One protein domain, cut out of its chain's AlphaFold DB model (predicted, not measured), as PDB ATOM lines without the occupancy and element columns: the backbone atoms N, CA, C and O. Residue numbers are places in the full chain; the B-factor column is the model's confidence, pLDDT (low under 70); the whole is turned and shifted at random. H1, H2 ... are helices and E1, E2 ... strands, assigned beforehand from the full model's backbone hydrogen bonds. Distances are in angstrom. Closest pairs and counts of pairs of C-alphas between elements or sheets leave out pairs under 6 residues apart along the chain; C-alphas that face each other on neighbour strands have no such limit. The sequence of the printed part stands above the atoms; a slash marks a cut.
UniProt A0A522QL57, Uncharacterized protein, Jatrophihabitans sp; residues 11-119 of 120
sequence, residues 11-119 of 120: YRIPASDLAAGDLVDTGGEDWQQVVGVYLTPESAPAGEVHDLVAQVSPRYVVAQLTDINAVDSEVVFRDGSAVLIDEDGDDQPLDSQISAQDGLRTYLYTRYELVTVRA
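What this domain is: This is residues 11 to 119 of the 120 residues of an uncharacterized protein of Jatrophihabitans sp (UniProt A0A522QL57). Six antiparallel strands make one sheet curled like part of a barrel, open between E1 and E7, with helix H1 over its strand E4 at one end of the long axis. At the other end a separate small hairpin, E5 and E6, forms a second part, with the short helix H2 packed on E6. The printed part has 109 residues, with two named helices and eight named strands in the order E1 E2 E3 H1 E4 E5 E6 H2 E7 E8; the class is mixed, helices and strands. The large sheet's order is E1 - E8 - E2 - E3 - E4 - E7. The whole is compact, with a radius of gyration of the C-alphas of 14.4 A and spans of 46 by 31 by 25 A.

How they stand to each other: The large sheet runs, strand beside strand, E1, residues 11 to 14; E8, residues 114 to 118; E2, residues 23 to 25; E3, residues 31 to 38; E4, residues 60 to 66; and E7, residues 104 to 110. It is strongly twisted, and E1 and E7 are its edge strands. E3 bends by 63 degrees at residue 35; its residues 31 to 33 pair with E2 and its residues 34 to 38 with E4. In the hairpin of E2 and E3, N 24 and O 32 are 2.8 A apart, within hydrogen-bond range. Also within range are N 38 and O 62 of E3 and E4, 2.8 A; N 61 and O 109 of E4 and E7, 2.8 A; N 118 and O 23 of E8 and E2, 2.9 A; and N 115 and O 13 of E1 and E8, 2.9 A. H1, residues 48 to 56, is on the sheet at a height of 9.1 A. It lies over E4, only just not over E3 as well, with 2 of its C-alphas falling there, and runs along the strands, at 18 degrees to E4 on the local plane. The closest C-alphas of H1 and E4, those of Val 53 and Val 62, are 6.5 A apart. E5, residues 74 to 78, and E6, residues 81 to 85, form a hairpin, with N 76 and O 83 at 2.8 A. E3 and E5 are only just apart, 8.3 A at the closest. H2, residues 94 to 97, only grazes the large sheet; its closest C-alpha pair with E6 is Leu 94 and Val 83, 5.3 A. Every O i to N i+4 pair of H1 is within hydrogen-bond range; H2 is too short for one.

Where its parts are: E1 begins at C-alpha 11, (55.349, 31.197, -0.879). E3 is 19.8 A long, E4 19.2 A and E7 19.5 A; H1 measures 12.4 A. E8 ends at C-alpha 118, (49.119, 33.375, -2.570).

The domain as a whole: The C-alphas farthest apart, Pro 58 and Asp 88, are 46.1 A apart. The printed part has no cut and no long link. Mean pLDDT of the printed part is 77.4; residues 28 to 29, 67 to 103 and 119 are under 70.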
ATOM      1  N   TYR A  11      54.187  31.990  -0.479       85.00
ATOM      2  CA  TYR A  11      55.349  31.197  -0.879       85.00
ATOM      3  C   TYR A  11      55.830  31.638  -2.259       85.00
ATOM      4  O   TYR A  11      55.257  32.529  -2.883       85.00
ATOM      5  N   ARG A  12      56.948  31.066  -2.709       90.62
ATOM      6  CA  ARG A  12      57.511  31.357  -4.027       90.62
ATOM      7  C   ARG A  12      57.507  30.102  -4.873       90.62
ATOM      8  O   ARG A  12      57.950  29.057  -4.397       90.62
ATOM      9  N   ILE A  13      57.058  30.232  -6.112       91.19
ATOM     10  CA  ILE A  13      57.093  29.166  -7.114       91.19
ATOM     11  C   ILE A  13      57.818  29.639  -8.367       91.19
ATOM     12  O   ILE A  13      57.880  30.846  -8.613       91.19
ATOM     13  N   PRO A  14      58.386  28.721  -9.164       94.12
ATOM     14  CA  PRO A  14      58.796  29.035 -10.523       94.12
ATOM     15  C   PRO A  14      57.618  29.609 -11.316       94.12
ATOM     16  O   PRO A  14      56.506  29.098 -11.227       94.12
ATOM     17  N   ALA A  15      57.860  30.623 -12.144       92.81
ATOM     18  CA  ALA A  15      56.826  31.216 -12.989       92.81
ATOM     19  C   ALA A  15      56.159  30.192 -13.924       92.81
ATOM     20  O   ALA A  15      55.005  30.364 -14.302       92.81
ATOM     21  N   SER A  16      56.865  29.113 -14.287       92.25
ATOM     22  CA  SER A  16      56.295  28.012 -15.072       92.25
ATOM     23  C   SER A  16      55.182  27.242 -14.371       92.25
ATOM     24  O   SER A  16      54.447  26.525 -15.046       92.25
ATOM     25  N   ASP A  17      55.100  27.363 -13.050       92.88
ATOM     26  CA  ASP A  17      54.177  26.614 -12.204       92.88
ATOM     27  C   ASP A  17      52.978  27.479 -11.785       92.88
ATOM     28  O   ASP A  17      52.106  26.993 -11.069       92.88
ATOM     29  N   LEU A  18      52.928  28.743 -12.234       90.31
ATOM     30  CA  LEU A  18      51.763  29.607 -12.068       90.31
ATOM     31  C   LEU A  18      50.540  28.976 -12.736       90.31
ATOM     32  O   LEU A  18      50.616  28.444 -13.848       90.31
ATOM     33  N   ALA A  19      49.398  29.116 -12.080       88.69
ATOM     34  CA  ALA A  19      48.108  28.683 -12.578       88.69
ATOM     35  C   ALA A  19      47.105  29.840 -12.567       88.69
ATOM     36  O   ALA A  19      47.200  30.771 -11.769       88.69
ATOM     37  N   ALA A  20      46.110  29.769 -13.453       86.12
ATOM     38  CA  ALA A  20      44.972  30.677 -13.387       86.12
ATOM     39  C   ALA A  20      44.285  30.546 -12.017       86.12
ATOM     40  O   ALA A  20      44.020  29.435 -11.560       86.12
ATOM     41  N   GLY A  21      44.012  31.678 -11.373       81.56
ATOM     42  CA  GLY A  21      43.500  31.744 -10.007       81.56
ATOM     43  C   GLY A  21      44.539  32.130  -8.952       81.56
ATOM     44  O   GLY A  21      44.140  32.671  -7.923       81.56
ATOM     45  N   ASP A  22      45.836  31.927  -9.209       84.81
ATOM     46  CA  ASP A  22      46.891  32.354  -8.283       84.81
ATOM     47  C   ASP A  22      46.885  33.877  -8.122       84.81
ATOM     48  O   ASP A  22      46.699  34.611  -9.093       84.81
ATOM     49  N   LEU A  23      47.136  34.371  -6.911       85.75
ATOM     50  CA  LEU A  23      47.427  35.785  -6.683       85.75
ATOM     51  C   LEU A  23      48.937  35.997  -6.678       85.75
ATOM     52  O   LEU A  23      49.653  35.346  -5.919       85.75
ATOM     53  N   VAL A  24      49.411  36.943  -7.478       86.31
ATOM     54  CA  VAL A  24      50.822  37.295  -7.643       86.31
ATOM     55  C   VAL A  24      51.090  38.683  -7.071       86.31
ATOM     56  O   VAL A  24      50.338  39.624  -7.318       86.31
ATOM     57  N   ASP A  25      52.192  38.810  -6.337       86.50
ATOM     58  CA  ASP A  25      52.754  40.101  -5.934       86.50
ATOM     59  C   ASP A  25      53.690  40.611  -7.040       86.50
ATOM     60  O   ASP A  25      54.721  39.998  -7.338       86.50
ATOM     61  N   THR A  26      53.318  41.725  -7.671       81.31
ATOM     62  CA  THR A  26      54.105  42.379  -8.729       81.31
ATOM     63  C   THR A  26      54.898  43.592  -8.229       81.31
ATOM     64  O   THR A  26      55.459  44.335  -9.036       81.31
ATOM     65  N   GLY A  27      54.997  43.777  -6.907       75.19
ATOM     66  CA  GLY A  27      55.690  44.893  -6.257       75.19
ATOM     67  C   GLY A  27      54.889  46.199  -6.219       75.19
ATOM     68  O   GLY A  27      55.464  47.245  -5.911       75.19
ATOM     69  N   GLY A  28      53.601  46.146  -6.573       67.81
ATOM     70  CA  GLY A  28      52.644  47.242  -6.427       67.81
ATOM     71  C   GLY A  28      51.992  47.276  -5.042       67.81
ATOM     72  O   GLY A  28      52.424  46.584  -4.122       67.81
ATOM     73  N   GLU A  29      50.950  48.095  -4.899       60.28
ATOM     74  CA  GLU A  29      50.180  48.193  -3.650       60.28
ATOM     75  C   GLU A  29      49.295  46.948  -3.418       60.28
ATOM     76  O   GLU A  29      49.078  46.578  -2.265       60.28
ATOM     77  N   ASP A  30      48.921  46.224  -4.486       73.38
ATOM     78  CA  ASP A  30      47.947  45.122  -4.441       73.38
ATOM     79  C   ASP A  30      48.391  43.829  -5.148       73.38
ATOM     80  O   ASP A  30      49.262  43.813  -6.023       73.38
ATOM     81  N   TRP A  31      47.732  42.725  -4.778       79.62
ATOM     82  CA  TRP A  31      47.891  41.408  -5.401       79.62
ATOM     83  C   TRP A  31      47.066  41.302  -6.684       79.62
ATOM     84  O   TRP A  31      45.891  41.661  -6.705       79.62
ATOM     85  N   GLN A  32      47.647  40.730  -7.735       83.25
ATOM     86  CA  GLN A  32      46.977  40.559  -9.027       83.25
ATOM     87  C   GLN A  32      46.666  39.089  -9.287       83.25
ATOM     88  O   GLN A  32      47.525  38.231  -9.091       83.25
ATOM     89  N   GLN A  33      45.457  38.785  -9.756       84.50
ATOM     90  CA  GLN A  33      45.063  37.415 -10.064       84.50
ATOM     91  C   GLN A  33      45.561  37.001 -11.444       84.50
ATOM     92  O   GLN A  33      45.411  37.727 -12.425       84.50
ATOM     93  N   VAL A  34      46.127  35.803 -11.535       87.50
ATOM     94  CA  VAL A  34      46.492  35.171 -12.797       87.50
ATOM     95  C   VAL A  34      45.224  34.733 -13.522       87.50
ATOM     96  O   VAL A  34      44.426  33.958 -13.000       87.50
ATOM     97  N   VAL A  35      45.067  35.193 -14.758       87.81
ATOM     98  CA  VAL A  35      43.963  34.822 -15.655       87.81
ATOM     99  C   VAL A  35      44.409  33.761 -16.658       87.81
ATOM    100  O   VAL A  35      43.637  32.875 -17.014       87.81
ATOM    101  N   GLY A  36      45.673  33.805 -17.083       90.75
ATOM    102  CA  GLY A  36      46.236  32.824 -18.005       90.75
ATOM    103  C   GLY A  36      47.755  32.760 -17.932       90.75
ATOM    104  O   GLY A  36      48.414  33.763 -17.665       90.75
ATOM    105  N   VAL A  37      48.303  31.570 -18.181       94.06
ATOM    106  CA  VAL A  37      49.746  31.302 -18.205       94.06
ATOM    107  C   VAL A  37      50.065  30.505 -19.458       94.06
ATOM    108  O   VAL A  37      49.494  29.440 -19.686       94.06
ATOM    109  N   TYR A  38      50.980  31.022 -20.270       95.31
ATOM    110  CA  TYR A  38      51.254  30.501 -21.601       95.31
ATOM    111  C   TYR A  38      52.743  30.207 -21.761       95.31
ATOM    112  O   TYR A  38      53.600  31.093 -21.685       95.31
ATOM    113  N   LEU A  39      53.046  28.928 -21.981       93.94
ATOM    114  CA  LEU A  39      54.410  28.409 -22.143       93.94
ATOM    115  C   LEU A  39      54.742  28.126 -23.613       93.94
ATOM    116  O   LEU A  39      55.909  28.153 -24.020       93.94
ATOM    117  N   THR A  40      53.712  27.836 -24.405       94.69
ATOM    118  CA  THR A  40      53.817  27.561 -25.838       94.69
ATOM    119  C   THR A  40      52.700  28.281 -26.595       94.69
ATOM    120  O   THR A  40      51.654  28.565 -25.999       94.69
ATOM    121  N   PRO A  41      52.882  28.592 -27.890       93.50
ATOM    122  CA  PRO A  41      51.866  29.304 -28.665       93.50
ATOM    123  C   PRO A  41      50.520  28.576 -28.671       93.50
ATOM    124  O   PRO A  41      49.477  29.206 -28.573       93.50
ATOM    125  N   GLU A  42      50.531  27.242 -28.666       93.88
ATOM    126  CA  GLU A  42      49.322  26.410 -28.672       93.88
ATOM    127  C   GLU A  42      48.505  26.522 -27.378       93.88
ATOM    128  O   GLU A  42      47.315  26.212 -27.378       93.88
ATOM    129  N   SER A  43      49.132  26.950 -26.278       91.06
ATOM    130  CA  SER A  43      48.442  27.224 -25.012       91.06
ATOM    131  C   SER A  43      47.817  28.621 -24.956       91.06
ATOM    132  O   SER A  43      47.003  28.876 -24.071       91.06
ATOM    133  N   ALA A  44      48.184  29.517 -25.878       90.38
ATOM    134  CA  ALA A  44      47.792  30.920 -25.862       90.38
ATOM    135  C   ALA A  44      46.533  31.198 -26.702       90.38
ATOM    136  O   ALA A  44      46.316  30.557 -27.735       90.38
ATOM    137  N   PRO A  45      45.711  32.193 -26.315       88.44
ATOM    138  CA  PRO A  45      44.619  32.664 -27.155       88.44
ATOM    139  C   PRO A  45      45.165  33.268 -28.454       88.44
ATOM    140  O   PRO A  45      46.206  33.929 -28.461       88.44
ATOM    141  N   ALA A  46      44.441  33.057 -29.556       85.69
ATOM    142  CA  ALA A  46      44.818  33.586 -30.864       85.69
ATOM    143  C   ALA A  46      44.942  35.121 -30.850       85.69
ATOM    144  O   ALA A  46      44.159  35.808 -30.193       85.69
ATOM    145  N   GLY A  47      45.895  35.653 -31.620       89.88
ATOM    146  CA  GLY A  47      46.172  37.088 -31.717       89.88
ATOM    147  C   GLY A  47      47.513  37.469 -31.092       89.88
ATOM    148  O   GLY A  47      48.457  36.683 -31.102       89.88
ATOM    149  N   GLU A  48      47.597  38.680 -30.540       89.56
ATOM    150  CA  GLU A  48      48.868  39.272 -30.094       89.56
ATOM    151  C   GLU A  48      49.580  38.453 -29.009       89.56
ATOM    152  O   GLU A  48      50.805  38.344 -29.022       89.56
ATOM    153  N   VAL A  49      48.830  37.825 -28.096       89.88
ATOM    154  CA  VAL A  49      49.399  36.975 -27.036       89.88
ATOM    155  C   VAL A  49      50.038  35.723 -27.629       89.88
ATOM    156  O   VAL A  49      51.160  35.380 -27.264       89.88
ATOM    157  N   HIS A  50      49.364  35.062 -28.574       94.75
ATOM    158  CA  HIS A  50      49.928  33.925 -29.297       94.75
ATOM    159  C   HIS A  50      51.228  34.309 -30.016       94.75
ATOM    160  O   HIS A  50      52.241  33.617 -29.882       94.75
ATOM    161  N   ASP A  51      51.226  35.436 -30.727       95.44
ATOM    162  CA  ASP A  51      52.392  35.908 -31.477       95.44
ATOM    163  C   ASP A  51      53.549  36.309 -30.558       95.44
ATOM    164  O   ASP A  51      54.715  36.065 -30.883       95.44
ATOM    165  N   LEU A  52      53.248  36.878 -29.388       93.94
ATOM    166  CA  LEU A  52      54.236  37.163 -28.355       93.94
ATOM    167  C   LEU A  52      54.848  35.869 -27.812       93.94
ATOM    168  O   LEU A  52      56.072  35.745 -27.773       93.94
ATOM    169  N   VAL A  53      54.021  34.885 -27.438       95.19
ATOM    170  CA  VAL A  53      54.495  33.590 -26.925       95.19
ATOM    171  C   VAL A  53      55.385  32.895 -27.959       95.19
ATOM    172  O   VAL A  53      56.442  32.378 -27.601       95.19
ATOM    173  N   ALA A  54      55.025  32.949 -29.244       95.56
ATOM    174  CA  ALA A  54      55.833  32.393 -30.331       95.56
ATOM    175  C   ALA A  54      57.222  33.039 -30.455       95.56
ATOM    176  O   ALA A  54      58.177  32.364 -30.835       95.56
ATOM    177  N   GLN A  55      57.356  34.321 -30.107       96.06
ATOM    178  CA  GLN A  55      58.628  35.046 -30.170       96.06
ATOM    179  C   GLN A  55      59.533  34.796 -28.956       96.06
ATOM    180  O   GLN A  55      60.756  34.848 -29.085       96.06
ATOM    181  N   VAL A  56      58.954  34.554 -27.777       94.12
ATOM    182  CA  VAL A  56      59.694  34.515 -26.499       94.12
ATOM    183  C   VAL A  56      59.867  33.101 -25.924       94.12
ATOM    184  O   VAL A  56      60.744  32.865 -25.081       94.12
ATOM    185  N   SER A  57      59.063  32.139 -26.377       87.75
ATOM    186  CA  SER A  57      59.207  30.723 -26.032       87.75
ATOM    187  C   SER A  57      60.535  30.154 -26.573       87.75
ATOM    188  O   SER A  57      61.019  30.596 -27.616       87.75
ATOM    189  N   PRO A  58      61.184  29.187 -25.886       89.88
ATOM    190  CA  PRO A  58      60.785  28.528 -24.633       89.88
ATOM    191  C   PRO A  58      61.353  29.196 -23.372       89.88
ATOM    192  O   PRO A  58      61.316  28.606 -22.288       89.88
ATOM    193  N   ARG A  59      61.972  30.374 -23.515       91.00
ATOM    194  CA  ARG A  59      62.773  30.993 -22.453       91.00
ATOM    195  C   ARG A  59      61.922  31.729 -21.423       91.00
ATOM    196  O   ARG A  59      62.312  31.792 -20.253       91.00
ATOM    197  N   TYR A  60      60.786  32.256 -21.861       94.88
ATOM    198  CA  TYR A  60      59.888  33.043 -21.034       94.88
ATOM    199  C   TYR A  60      58.524  32.379 -20.867       94.88
ATOM    200  O   TYR A  60      58.089  31.590 -21.705       94.88
ATOM    201  N   VAL A  61      57.873  32.737 -19.767       94.81
ATOM    202  CA  VAL A  61      56.471  32.472 -19.460       94.81
ATOM    203  C   VAL A  61      55.721  33.774 -19.671       94.81
ATOM    204  O   VAL A  61      56.105  34.800 -19.105       94.81
ATOM    205  N   VAL A  62      54.670  33.737 -20.484       95.62
ATOM    206  CA  VAL A  62      53.758  34.871 -20.642       95.62
ATOM    207  C   VAL A  62      52.584  34.647 -19.701       95.62
ATOM    208  O   VAL A  62      51.874  33.654 -19.842       95.62
ATOM    209  N   ALA A  63      52.388  35.546 -18.743       93.00
ATOM    210  CA  ALA A  63      51.261  35.500 -17.818       93.00
ATOM    211  C   ALA A  63      50.362  36.716 -18.038       93.00
ATOM    212  O   ALA A  63      50.847  37.843 -18.131       93.00
ATOM    213  N   GLN A  64      49.056  36.493 -18.116       91.75
ATOM    214  CA  GLN A  64      48.067  37.560 -18.081       91.75
ATOM    215  C   GLN A  64      47.510  37.655 -16.673       91.75
ATOM    216  O   GLN A  64      46.980  36.675 -16.150       91.75
ATOM    217  N   LEU A  65      47.651  38.831 -16.076       88.12
ATOM    218  CA  LEU A  65      47.165  39.142 -14.742       88.12
ATOM    219  C   LEU A  65      46.049  40.176 -14.841       88.12
ATOM    220  O   LEU A  65      46.036  40.987 -15.764       88.12
ATOM    221  N   THR A  66      45.140  40.183 -13.879       80.31
ATOM    222  CA  THR A  66      44.125  41.227 -13.759       80.31
ATOM    223  C   THR A  66      44.776  42.595 -13.508       80.31
ATOM    224  O   THR A  66      45.550  42.762 -12.562       80.31
ATOM    225  N   ASP A  67      44.444  43.588 -14.335       69.12
ATOM    226  CA  ASP A  67      44.631  45.011 -14.034       69.12
ATOM    227  C   ASP A  67      43.508  45.443 -13.099       69.12
ATOM    228  O   ASP A  67      42.474  45.983 -13.497       69.12
ATOM    229  N   ILE A  68      43.672  45.070 -11.840       57.34
ATOM    230  CA  ILE A  68      42.789  45.532 -10.794       57.34
ATOM    231  C   ILE A  68      43.231  46.967 -10.499       57.34
ATOM    232  O   ILE A  68      44.334  47.181  -9.997       57.34
ATOM    233  N   ASN A  69      42.395  47.953 -10.853       46.31
ATOM    234  CA  ASN A  69      42.469  49.259 -10.194       46.31
ATOM    235  C   ASN A  69      42.453  48.980  -8.698       46.31
ATOM    236  O   ASN A  69      41.588  48.204  -8.296       46.31
ATOM    237  N   ALA A  70      43.390  49.578  -7.951       43.22
ATOM    238  CA  ALA A  70      43.547  49.387  -6.515       43.22
ATOM    239  C   ALA A  70      42.183  49.150  -5.876       43.22
ATOM    240  O   ALA A  70      41.339  50.054  -5.869       43.22
ATOM    241  N   VAL A  71      41.907  47.904  -5.482       44.34
ATOM    242  CA  VAL A  71      40.697  47.696  -4.708       44.34
ATOM    243  C   VAL A  71      41.105  48.186  -3.346       44.34
ATOM    244  O   VAL A  71      41.834  47.506  -2.635       44.34
ATOM    245  N   ASP A  72      40.611  49.366  -2.979       42.88
ATOM    246  CA  ASP A  72      40.635  49.838  -1.590       42.88
ATOM    247  C   ASP A  72      39.972  48.804  -0.636       42.88
ATOM    248  O   ASP A  72      40.029  48.930   0.584       42.88
ATOM    249  N   SER A  73      39.353  47.760  -1.197       49.19
ATOM    250  CA  SER A  73      38.751  46.598  -0.558       49.19
ATOM    251  C   SER A  73      39.740  45.449  -0.323       49.19
ATOM    252  O   SER A  73      40.411  44.957  -1.231       49.19
ATOM    253  N   GLU A  74      39.746  44.925   0.901       54.19
ATOM    254  CA  GLU A  74      40.541  43.759   1.288       54.19
ATOM    255  C   GLU A  74      40.167  42.518   0.442       54.19
ATOM    256  O   GLU A  74      39.023  42.058   0.459       54.19
ATOM    257  N   VAL A  75      41.136  41.933  -0.278       58.81
ATOM    258  CA  VAL A  75      40.955  40.652  -0.991       58.81
ATOM    259  C   VAL A  75      41.068  39.492  -0.002       58.81
ATOM    260  O   VAL A  75      42.089  39.322   0.673       58.81
ATOM    261  N   VAL A  76      40.058  38.625   0.033       60.28
ATOM    262  CA  VAL A  76      40.034  37.417   0.864       60.28
ATOM    263  C   VAL A  76      39.711  36.179   0.047       60.28
ATOM    264  O   VAL A  76      38.974  36.227  -0.929       60.28
ATOM    265  N   PHE A  77      40.235  35.030   0.467       55.84
ATOM    266  CA  PHE A  77      39.861  33.749  -0.125       55.84
ATOM    267  C   PHE A  77      38.748  33.083   0.678       55.84
ATOM    268  O   PHE A  77      38.904  32.827   1.878       55.84
ATOM    269  N   ARG A  78      37.647  32.749   0.004       58.75
ATOM    270  CA  ARG A  78      36.523  31.992   0.564       58.75
ATOM    271  C   ARG A  78      36.183  30.848  -0.383       58.75
ATOM    272  O   ARG A  78      36.049  31.059  -1.581       58.75
ATOM    273  N   ASP A  79      36.113  29.630   0.150       59.16
ATOM    274  CA  ASP A  79      35.734  28.421  -0.599       59.16
ATOM    275  C   ASP A  79      36.525  28.181  -1.908       59.16
ATOM    276  O   ASP A  79      35.994  27.663  -2.885       59.16
ATOM    277  N   GLY A  80      37.819  28.531  -1.924       54.88
ATOM    278  CA  GLY A  80      38.700  28.332  -3.085       54.88
ATOM    279  C   GLY A  80      38.572  29.401  -4.174       54.88
ATOM    280  O   GLY A  80      39.027  29.196  -5.293       54.88
ATOM    281  N   SER A  81      37.928  30.530  -3.876       57.41
ATOM    282  CA  SER A  81      37.800  31.673  -4.785       57.41
ATOM    283  C   SER A  81      38.237  32.965  -4.102       57.41
ATOM    284  O   SER A  81      38.039  33.134  -2.896       57.41
ATOM    285  N   ALA A  82      38.855  33.864  -4.870       61.22
ATOM    286  CA  ALA A  82      39.192  35.209  -4.416       61.22
ATOM    287  C   ALA A  82      37.938  36.098  -4.437       61.22
ATOM    288  O   ALA A  82      37.193  36.127  -5.419       61.22
ATOM    289  N   VAL A  83      37.713  36.808  -3.338       66.12
ATOM    290  CA  VAL A  83      36.533  37.629  -3.063       66.12
ATOM    291  C   VAL A  83      36.999  38.987  -2.550       66.12
ATOM    292  O   VAL A  83      37.945  39.061  -1.768       66.12
ATOM    293  N   LEU A  84      36.338  40.055  -2.980       65.56
ATOM    294  CA  LEU A  84      36.569  41.413  -2.494       65.56
ATOM    295  C   LEU A  84      35.631  41.716  -1.328       65.56
ATOM    296  O   LEU A  84      34.422  41.512  -1.450       65.56
ATOM    297  N   ILE A  85      36.185  42.204  -0.215       60.62
ATOM    298  CA  ILE A  85      35.396  42.726   0.904       60.62
ATOM    299  C   ILE A  85      35.150  44.214   0.678       60.62
ATOM    300  O   ILE A  85      36.018  45.039   0.959       60.62
ATOM    301  N   ASP A  86      33.956  44.551   0.205       56.56
ATOM    302  CA  ASP A  86      33.476  45.931   0.202       56.56
ATOM    303  C   ASP A  86      33.150  46.377   1.643       56.56
ATOM    304  O   ASP A  86      32.517  45.632   2.402       56.56
ATOM    305  N   GLU A  87      33.573  47.583   2.030       53.06
ATOM    306  CA  GLU A  87      33.274  48.162   3.347       53.06
ATOM    307  C   GLU A  87      31.768  48.461   3.517       53.06
ATOM    308  O   GLU A  87      31.282  48.483   4.652       53.06
ATOM    309  N   ASP A  88      31.017  48.602   2.413       56.62
ATOM    310  CA  ASP A  88      29.596  48.991   2.402       56.62
ATOM    311  C   ASP A  88      28.597  47.835   2.146       56.62
ATOM    312  O   ASP A  88      27.380  48.039   2.213       56.62
ATOM    313  N   GLY A  89      29.084  46.601   1.967       57.59
ATOM    314  CA  GLY A  89      28.276  45.376   2.029       57.59
ATOM    315  C   GLY A  89      27.746  44.832   0.696       57.59
ATOM    316  O   GLY A  89      26.651  45.168   0.262       57.59
ATOM    317  N   ASP A  90      28.513  43.910   0.115       57.47
ATOM    318  CA  ASP A  90      28.151  42.554  -0.336       57.47
ATOM    319  C   ASP A  90      29.427  41.974  -0.979       57.47
ATOM    320  O   ASP A  90      29.996  42.575  -1.886       57.47
ATOM    321  N   ASP A  91      29.908  40.825  -0.494       60.59
ATOM    322  CA  ASP A  91      31.114  40.156  -1.003       60.59
ATOM    323  C   ASP A  91      30.991  39.886  -2.520       60.59
ATOM    324  O   ASP A  91      30.108  39.130  -2.943       60.59
ATOM    325  N   GLN A  92      31.884  40.448  -3.345       58.81
ATOM    326  CA  GLN A  92      31.865  40.229  -4.800       58.81
ATOM    327  C   GLN A  92      33.014  39.326  -5.258       58.81
ATOM    328  O   GLN A  92      34.146  39.476  -4.785       58.81
ATOM    329  N   PRO A  93      32.763  38.382  -6.185       62.66
ATOM    330  CA  PRO A  93      33.831  37.567  -6.737       62.66
ATOM    331  C   PRO A  93      34.749  38.442  -7.597       62.66
ATOM    332  O   PRO A  93      34.284  39.309  -8.344       62.66
ATOM    333  N   LEU A  94      36.062  38.227  -7.473       60.25
ATOM    334  CA  LEU A  94      37.081  39.076  -8.103       60.25
ATOM    335  C   LEU A  94      36.937  39.147  -9.635       60.25
ATOM    336  O   LEU A  94      37.227  40.171 -10.251       60.25
ATOM    337  N   ASP A  95      36.424  38.079 -10.242       58.88
ATOM    338  CA  ASP A  95      36.196  37.960 -11.683       58.88
ATOM    339  C   ASP A  95      35.127  38.922 -12.236       58.88
ATOM    340  O   ASP A  95      35.173  39.282 -13.412       58.88
ATOM    341  N   SER A  96      34.200  39.388 -11.395       53.69
ATOM    342  CA  SER A  96      33.116  40.304 -11.772       53.69
ATOM    343  C   SER A  96      33.538  41.774 -11.888       53.69
ATOM    344  O   SER A  96      32.791  42.579 -12.447       53.69
ATOM    345  N   GLN A  97      34.739  42.120 -11.413       53.19
ATOM    346  CA  GLN A  97      35.291  43.484 -11.394       53.19
ATOM    347  C   GLN A  97      36.418  43.688 -12.427       53.19
ATOM    348  O   GLN A  97      36.980  44.779 -12.541       53.19
ATOM    349  N   ILE A  98      36.747  42.662 -13.221       54.34
ATOM    350  CA  ILE A  98      37.734  42.769 -14.301       54.34
ATOM    351  C   ILE A  98      37.146  43.656 -15.409       54.34
ATOM    352  O   ILE A  98      36.194  43.278 -16.095       54.34
ATOM    353  N   SER A  99      37.714  44.851 -15.600       47.91
ATOM    354  CA  SER A  99      37.301  45.770 -16.668       47.91
ATOM    355  C   SER A  99      37.421  45.095 -18.043       47.91
ATOM    356  O   SER A  99      38.483  44.605 -18.423       47.91
ATOM    357  N   ALA A 100      36.323  45.075 -18.805       47.94
ATOM    358  CA  ALA A 100      36.130  44.181 -19.950       47.94
ATOM    359  C   ALA A 100      37.035  44.428 -21.179       47.94
ATOM    360  O   ALA A 100      36.991  43.630 -22.115       47.94
ATOM    361  N   GLN A 101      37.831  45.504 -21.222       42.50
ATOM    362  CA  GLN A 101      38.736  45.778 -22.356       42.50
ATOM    363  C   GLN A 101      40.154  46.227 -21.976       42.50
ATOM    364  O   GLN A 101      41.068  45.924 -22.733       42.50
ATOM    365  N   ASP A 102      40.361  46.828 -20.799       54.44
ATOM    366  CA  ASP A 102      41.686  47.282 -20.326       54.44
ATOM    367  C   ASP A 102      42.114  46.612 -19.003       54.44
ATOM    368  O   ASP A 102      43.124  46.967 -18.407       54.44
ATOM    369  N   GLY A 103      41.346  45.628 -18.521       66.00
ATOM    370  CA  GLY A 103      41.513  45.009 -17.204       66.00
ATOM    371  C   GLY A 103      42.558  43.897 -17.125       66.00
ATOM    372  O   GLY A 103      42.484  43.098 -16.196       66.00
ATOM    373  N   LEU A 104      43.479  43.771 -18.088       79.75
ATOM    374  CA  LEU A 104      44.494  42.710 -18.106       79.75
ATOM    375  C   LEU A 104      45.880  43.260 -18.444       79.75
ATOM    376  O   LEU A 104      46.080  43.914 -19.466       79.75
ATOM    377  N   ARG A 105      46.871  42.901 -17.630       85.94
ATOM    378  CA  ARG A 105      48.286  43.184 -17.876       85.94
ATOM    379  C   ARG A 105      49.018  41.922 -18.289       85.94
ATOM    380  O   ARG A 105      48.843  40.861 -17.695       85.94
ATOM    381  N   THR A 106      49.877  42.051 -19.292       89.44
ATOM    382  CA  THR A 106      50.736  40.954 -19.746       89.44
ATOM    383  C   THR A 106      52.119  41.093 -19.121       89.44
ATOM    384  O   THR A 106      52.793  42.102 -19.318       89.44
ATOM    385  N   TYR A 107      52.544  40.065 -18.394       91.38
ATOM    386  CA  TYR A 107      53.858  39.960 -17.772       91.38
ATOM    387  C   TYR A 107      54.702  38.904 -18.480       91.38
ATOM    388  O   TYR A 107      54.200  37.879 -18.945       91.38
ATOM    389  N   LEU A 108      56.007  39.164 -18.536       93.94
ATOM    390  CA  LEU A 108      56.994  38.257 -19.096       93.94
ATOM    391  C   LEU A 108      57.967  37.843 -17.994       93.94
ATOM    392  O   LEU A 108      58.815  38.633 -17.585       93.94
ATOM    393  N   TYR A 109      57.863  36.598 -17.546       93.81
ATOM    394  CA  TYR A 109      58.761  36.025 -16.546       93.81
ATOM    395  C   TYR A 109      59.770  35.104 -17.207       93.81
ATOM    396  O   TYR A 109      59.460  34.420 -18.185       93.81
ATOM    397  N   THR A 110      60.981  35.014 -16.668       95.12
ATOM    398  CA  THR A 110      61.849  33.893 -17.054       95.12
ATOM    399  C   THR A 110      61.287  32.582 -16.497       95.12
ATOM    400  O   THR A 110      60.671  32.559 -15.437       95.12
ATOM    401  N   ARG A 111      61.499  31.456 -17.192       88.31
ATOM    402  CA  ARG A 111      60.889  30.159 -16.825       88.31
ATOM    403  C   ARG A 111      61.086  29.729 -15.366       88.31
ATOM    404  O   ARG A 111      60.196  29.117 -14.789       88.31
ATOM    405  N   TYR A 112      62.238  30.052 -14.787       90.56
ATOM    406  CA  TYR A 112      62.600  29.684 -13.415       90.56
ATOM    407  C   TYR A 112      62.594  30.879 -12.461       90.56
ATOM    408  O   TYR A 112      63.155  30.802 -11.369       90.56
ATOM    409  N   GLU A 113      62.005  31.996 -12.882       93.94
ATOM    410  CA  GLU A 113      61.830  33.148 -12.014       93.94
ATOM    411  C   GLU A 113      60.946  32.771 -10.837       93.94
ATOM    412  O   GLU A 113      59.892  32.171 -11.022       93.94
ATOM    413  N   LEU A 114      61.385  33.106  -9.628       93.00
ATOM    414  CA  LEU A 114      60.607  32.820  -8.434       93.00
ATOM    415  C   LEU A 114      59.626  33.957  -8.174       93.00
ATOM    416  O   LEU A 114      60.030  35.020  -7.689       93.00
ATOM    417  N   VAL A 115      58.355  33.684  -8.440       90.56
ATOM    418  CA  VAL A 115      57.234  34.603  -8.259       90.56
ATOM    419  C   VAL A 115      56.623  34.377  -6.884       90.56
ATOM    420  O   VAL A 115      56.448  33.235  -6.454       90.56
ATOM    421  N   THR A 116      56.352  35.464  -6.168       89.94
ATOM    422  CA  THR A 116      55.684  35.415  -4.867       89.94
ATOM    423  C   THR A 116      54.186  35.267  -5.095       89.94
ATOM    424  O   THR A 116      53.583  36.105  -5.764       89.94
ATOM    425  N   VAL A 117      53.600  34.210  -4.533       85.31
ATOM    426  CA  VAL A 117      52.196  33.856  -4.744       85.31
ATOM    427  C   VAL A 117      51.438  33.654  -3.437       85.31
ATOM    428  O   VAL A 117      52.012  33.273  -2.409       85.31
ATOM    429  N   ARG A 118      50.127  33.887  -3.502       82.19
ATOM    430  CA  ARG A 118      49.119  33.375  -2.570       82.19
ATOM    431  C   ARG A 118      48.149  32.508  -3.368       82.19
ATOM    432  O   ARG A 118      47.563  32.983  -4.338       82.19
ATOM    433  N   ALA A 119      47.975  31.262  -2.945       64.31
ATOM    434  CA  ALA A 119      46.999  30.341  -3.518       64.31
ATOM    435  C   ALA A 119      46.088  29.788  -2.414       64.31
ATOM    436  O   ALA A 119      46.472  29.762  -1.239       64.31
TER     437      ALA A 119